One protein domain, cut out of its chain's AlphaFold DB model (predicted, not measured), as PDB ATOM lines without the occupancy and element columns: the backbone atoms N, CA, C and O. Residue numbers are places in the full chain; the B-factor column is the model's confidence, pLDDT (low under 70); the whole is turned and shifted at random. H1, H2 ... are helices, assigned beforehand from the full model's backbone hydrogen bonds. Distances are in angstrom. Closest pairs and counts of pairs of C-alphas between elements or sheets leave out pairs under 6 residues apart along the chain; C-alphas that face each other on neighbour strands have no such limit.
ATOM      1  N   ASP A  16     -10.539  42.340  -0.279       96.81
ATOM      2  CA  ASP A  16     -11.210  43.273  -1.186       96.81
ATOM      3  C   ASP A  16     -11.509  42.610  -2.530       96.81
ATOM      4  O   ASP A  16     -12.650  42.631  -2.991       96.81
ATOM      5  N   VAL A  17     -10.526  41.893  -3.087       94.31
ATOM      6  CA  VAL A  17     -10.703  41.101  -4.312       94.31
ATOM      7  C   VAL A  17     -11.799  40.058  -4.118       94.31
ATOM      8  O   VAL A  17     -12.702  39.945  -4.945       94.31
ATOM      9  N   LYS A  18     -11.778  39.340  -2.988       91.19
ATOM     10  CA  LYS A  18     -12.799  38.340  -2.650       91.19
ATOM     11  C   LYS A  18     -14.210  38.937  -2.621       91.19
ATOM     12  O   LYS A  18     -15.161  38.316  -3.099       91.19
ATOM     13  N   THR A  19     -14.345  40.128  -2.046       94.25
ATOM     14  CA  THR A  19     -15.635  40.800  -1.851       94.25
ATOM     15  C   THR A  19     -16.195  41.322  -3.170       94.25
ATOM     16  O   THR A  19     -17.346  41.032  -3.508       94.25
ATOM     17  N   GLU A  20     -15.377  42.027  -3.951       95.81
ATOM     18  CA  GLU A  20     -15.800  42.574  -5.241       95.81
ATOM     19  C   GLU A  20     -16.081  41.468  -6.266       95.81
ATOM     20  O   GLU A  20     -17.100  41.520  -6.961       95.81
ATOM     21  N   ALA A  21     -15.273  40.401  -6.296       93.50
ATOM     22  CA  ALA A  21     -15.523  39.249  -7.162       93.50
ATOM     23  C   ALA A  21     -16.893  38.610  -6.881       93.50
ATOM     24  O   ALA A  21     -17.668  38.375  -7.810       93.50
ATOM     25  N   LEU A  22     -17.240  38.389  -5.608       93.31
ATOM     26  CA  LEU A  22     -18.541  37.828  -5.234       93.31
ATOM     27  C   LEU A  22     -19.703  38.770  -5.587       93.31
ATOM     28  O   LEU A  22     -20.758  38.317  -6.025       93.31
ATOM     29  N   LYS A  23     -19.524  40.083  -5.419       95.94
ATOM     30  CA  LYS A  23     -20.535  41.088  -5.780       95.94
ATOM     31  C   LYS A  23     -20.818  41.088  -7.283       95.94
ATOM     32  O   LYS A  23     -21.981  41.119  -7.679       95.94
ATOM     33  N   ILE A  24     -19.777  41.017  -8.113       95.38
ATOM     34  CA  ILE A  24     -19.905  40.909  -9.573       95.38
ATOM     35  C   ILE A  24     -20.550  39.571  -9.955       95.38
ATOM     36  O   ILE A  24     -21.468  39.546 -10.773       95.38
ATOM     37  N   ALA A  25     -20.123  38.471  -9.331       94.81
ATOM     38  CA  ALA A  25     -20.645  37.129  -9.583       94.81
ATOM     39  C   ALA A  25     -22.151  37.022  -9.279       94.81
ATOM     40  O   ALA A  25     -22.910  36.491 -10.091       94.81
ATOM     41  N   LYS A  26     -22.616  37.626  -8.178       95.25
ATOM     42  CA  LYS A  26     -24.041  37.654  -7.804       95.25
ATOM     43  C   LYS A  26     -24.926  38.319  -8.856       95.25
ATOM     44  O   LYS A  26     -26.036  37.848  -9.081       95.25
ATOM     45  N   LYS A  27     -24.435  39.356  -9.549       96.00
ATOM     46  CA  LYS A  27     -25.165  39.994 -10.666       96.00
ATOM     47  C   LYS A  27     -25.396  39.042 -11.845       96.00
ATOM     48  O   LYS A  27     -26.273  39.293 -12.659       96.00
ATOM     49  N   LYS A  28     -24.609  37.968 -11.932       93.50
ATOM     50  CA  LYS A  28     -24.688  36.923 -12.961       93.50
ATOM     51  C   LYS A  28     -25.364  35.638 -12.454       93.50
ATOM     52  O   LYS A  28     -25.248  34.607 -13.101       93.50
ATOM     53  N   GLY A  29     -26.014  35.671 -11.284       95.19
ATOM     54  CA  GLY A  29     -26.658  34.496 -10.677       95.19
ATOM     55  C   GLY A  29     -25.703  33.530  -9.964       95.19
ATOM     56  O   GLY A  29     -26.106  32.444  -9.558       95.19
ATOM     57  N   ILE A  30     -24.433  33.902  -9.779       95.88
ATOM     58  CA  ILE A  30     -23.444  33.068  -9.093       95.88
ATOM     59  C   ILE A  30     -23.357  33.509  -7.631       95.88
ATOM     60  O   ILE A  30     -22.856  34.587  -7.308       95.88
ATOM     61  N   HIS A  31     -23.850  32.666  -6.728       92.56
ATOM     62  CA  HIS A  31     -24.035  33.046  -5.325       92.56
ATOM     63  C   HIS A  31     -22.853  32.718  -4.408       92.56
ATOM     64  O   HIS A  31     -22.797  33.228  -3.287       92.56
ATOM     65  N   THR A  32     -21.899  31.899  -4.860       92.62
ATOM     66  CA  THR A  32     -20.731  31.486  -4.072       92.62
ATOM     67  C   THR A  32     -19.441  31.661  -4.865       92.62
ATOM     68  O   THR A  32     -19.418  31.542  -6.089       92.62
ATOM     69  N   LEU A  33     -18.336  31.910  -4.158       89.25
ATOM     70  CA  LEU A  33     -17.009  31.969  -4.778       89.25
ATOM     71  C   LEU A  33     -16.583  30.621  -5.353       89.25
ATOM     72  O   LEU A  33     -15.948  30.598  -6.397       89.25
ATOM     73  N   ASN A  34     -16.978  29.513  -4.723       90.31
ATOM     74  CA  ASN A  34     -16.730  28.184  -5.277       90.31
ATOM     75  C   ASN A  34     -17.451  28.003  -6.617       90.31
ATOM     76  O   ASN A  34     -16.860  27.488  -7.557       90.31
ATOM     77  N   GLY A  35     -18.694  28.482  -6.736       91.50
ATOM     78  CA  GLY A  35     -19.408  28.488  -8.013       91.50
ATOM     79  C   GLY A  35     -18.681  29.313  -9.074       91.50
ATOM     80  O   GLY A  35     -18.508  28.849 -10.197       91.50
ATOM     81  N   LEU A  36     -18.187  30.499  -8.704       92.25
ATOM     82  CA  LEU A  36     -17.395  31.344  -9.600       92.25
ATOM     83  C   LEU A  36     -16.106  30.641 -10.051       92.25
ATOM     84  O   LEU A  36     -15.816  30.614 -11.242       92.25
ATOM     85  N   LEU A  37     -15.355  30.061  -9.113       91.44
ATOM     86  CA  LEU A  37     -14.110  29.344  -9.392       91.44
ATOM     87  C   LEU A  37     -14.340  28.153 -10.321       91.44
ATOM     88  O   LEU A  37     -13.615  28.007 -11.296       91.44
ATOM     89  N   ASN A  38     -15.378  27.352 -10.074       90.31
ATOM     90  CA  ASN A  38     -15.704  26.211 -10.926       90.31
ATOM     91  C   ASN A  38     -16.026  26.638 -12.363       90.31
ATOM     92  O   ASN A  38     -15.601  25.973 -13.301       90.31
ATOM     93  N   ILE A  39     -16.727  27.763 -12.544       92.88
ATOM     94  CA  ILE A  39     -17.018  28.315 -13.876       92.88
ATOM     95  C   ILE A  39     -15.735  28.774 -14.573       92.88
ATOM     96  O   ILE A  39     -15.548  28.490 -15.751       92.88
ATOM     97  N   LEU A  40     -14.833  29.452 -13.858       91.44
ATOM     98  CA  LEU A  40     -13.551  29.887 -14.422       91.44
ATOM     99  C   LEU A  40     -12.657  28.702 -14.801       91.44
ATOM    100  O   LEU A  40     -12.004  28.736 -15.839       91.44
ATOM    101  N   ILE A  41     -12.644  27.649 -13.981       90.75
ATOM    102  CA  ILE A  41     -11.927  26.407 -14.284       90.75
ATOM    103  C   ILE A  41     -12.535  25.738 -15.521       90.75
ATOM    104  O   ILE A  41     -11.785  25.317 -16.397       90.75
ATOM    105  N   ALA A  42     -13.865  25.676 -15.630       91.62
ATOM    106  CA  ALA A  42     -14.536  25.118 -16.803       91.62
ATOM    107  C   ALA A  42     -14.185  25.892 -18.087       91.62
ATOM    108  O   ALA A  42     -13.746  25.277 -19.052       91.62
ATOM    109  N   ASP A  43     -14.273  27.227 -18.069       94.06
ATOM    110  CA  ASP A  43     -13.894  28.087 -19.205       94.06
ATOM    111  C   ASP A  43     -12.414  27.914 -19.589       94.06
ATOM    112  O   ASP A  43     -12.065  27.838 -20.768       94.06
ATOM    113  N   PHE A  44     -11.526  27.789 -18.596       92.50
ATOM    114  CA  PHE A  44     -10.116  27.494 -18.840       92.50
ATOM    115  C   PHE A  44      -9.927  26.131 -19.520       92.50
ATOM    116  O   PHE A  44      -9.174  26.038 -20.490       92.50
ATOM    117  N   VAL A  45     -10.603  25.085 -19.039       91.38
ATOM    118  CA  VAL A  45     -10.530  23.735 -19.618       91.38
ATOM    119  C   VAL A  45     -11.092  23.716 -21.036       91.38
ATOM    120  O   VAL A  45     -10.457  23.145 -21.916       91.38
ATOM    121  N   GLU A  46     -12.224  24.375 -21.289       91.31
ATOM    122  CA  GLU A  46     -12.817  24.473 -22.627       91.31
ATOM    123  C   GLU A  46     -11.859  25.133 -23.625       91.31
ATOM    124  O   GLU A  46     -11.649  24.608 -24.718       91.31
ATOM    125  N   LYS A  47     -11.209  26.237 -23.232       93.94
ATOM    126  CA  LYS A  47     -10.253  26.960 -24.089       93.94
ATOM    127  C   LYS A  47      -8.943  26.216 -24.325       93.94
ATOM    128  O   LYS A  47      -8.309  26.421 -25.354       93.94
ATOM    129  N   ASN A  48      -8.520  25.380 -23.378       92.75
ATOM    130  CA  ASN A  48      -7.228  24.687 -23.415       92.75
ATOM    131  C   ASN A  48      -7.371  23.174 -23.633       92.75
ATOM    132  O   ASN A  48      -6.426  22.421 -23.387       92.75
ATOM    133  N   ARG A  49      -8.541  22.719 -24.095       86.50
ATOM    134  CA  ARG A  49      -8.889  21.300 -24.223       86.50
ATOM    135  C   ARG A  49      -7.867  20.508 -25.037       86.50
ATOM    136  O   ARG A  49      -7.442  19.441 -24.608       86.50
ATOM    137  N   GLU A  50      -7.384  21.078 -26.139       81.38
ATOM    138  CA  GLU A  50      -6.367  20.448 -26.991       81.38
ATOM    139  C   GLU A  50      -5.031  20.194 -26.273       81.38
ATOM    140  O   GLU A  50      -4.329  19.240 -26.595       81.38
ATOM    141  N   ILE A  51      -4.656  21.032 -25.299       78.19
ATOM    142  CA  ILE A  51      -3.419  20.858 -24.518       78.19
ATOM    143  C   ILE A  51      -3.585  19.717 -23.509       78.19
ATOM    144  O   ILE A  51      -2.633  18.983 -23.246       78.19
ATOM    145  N   LEU A  52      -4.785  19.574 -22.943       74.69
ATOM    146  CA  LEU A  52      -5.099  18.536 -21.962       74.69
ATOM    147  C   LEU A  52      -5.247  17.155 -22.611       74.69
ATOM    148  O   LEU A  52      -4.827  16.179 -22.007       74.69
ATOM    149  N   GLU A  53      -5.785  17.074 -23.832       76.56
ATOM    150  CA  GLU A  53      -5.974  15.812 -24.572       76.56
ATOM    151  C   GLU A  53      -4.686  15.280 -25.237       76.56
ATOM    152  O   GLU A  53      -4.639  14.127 -25.657       76.56
ATOM    153  N   ARG A  54      -3.627  16.100 -25.337       75.12
ATOM    154  CA  ARG A  54      -2.298  15.687 -25.838       75.12
ATOM    155  C   ARG A  54      -1.379  15.092 -24.760       75.12
ATOM    156  O   ARG A  54      -0.263  14.694 -25.093       75.12
ATOM    157  N   LYS A  55      -1.804  15.083 -23.495       54.72
ATOM    158  CA  LYS A  55      -1.112  14.435 -22.370       54.72
ATOM    159  C   LYS A  55      -1.791  13.121 -22.015       54.72
ATOM    160  O   LYS A  55      -1.051  12.223 -21.564       54.72
TER     161      LYS A  55
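AT A GLANCE: This is residues 16 to 55 of the 55 residues of an uncharacterized protein of Thiovulum sp. ES (UniProt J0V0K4). Two helices stand about perpendicular and make roughly an L: H2 runs out from H1, which it meets only with its first turn, and the small helix H3 follows at the far end of H2. Residues 40 to 55, of which 40 to 47 belong to H2 and 49 to 53 to H3, stick out and stand free. The printed part has 40 residues with three named helices, H1, H2 and H3 in that order, and no named strand; the class is all helix. The whole is loose, with a radius of gyration of the C-alphas of 12.9 A, and elongated, spanning 37 by 20 by 13 A.

HOW THE PARTS SIT: The longest helix, H2, residues 33 to 47, touches H1, residues 16 to 26, with residues 33 to 36 alone. Their closest C-alphas, those of Leu 33 and Leu 22, are 6.1 A apart. Their lines stand at 78 degrees, about perpendicular. H3, residues 49 to 53, is close to H2 but not clearly touching; their closest C-alphas, those of Val 45 and Leu 52, are 7.9 A apart. H1 and H3 are apart. In H1, H2 and H3 every O i to N i+4 pair is within hydrogen-bond range.

IN THESE COORDINATES: H2 is 21.1 A long from C-alpha 33 at (-17.009, 31.969, -4.778) to C-alpha 47 at (-10.253, 26.960, -24.089). H1 is 15.5 A long and begins with C-alpha 16 at (-11.210, 43.273, -1.186). H3 is 6.2 A long and ends with C-alpha 53 at (-5.974, 15.812, -24.572).

THE WHOLE: The two C-alphas farthest apart, those of Asp 16 and Arg 54, are 38.1 A apart. The printed part has no cut and ends at residue 55, the chain's last. The link from H1 to H2 is short, with 6 residues, and that from H2 to H3 is tight, with 1 residue. The mean pLDDT of the printed part is 90.0; residue 55 is under 70.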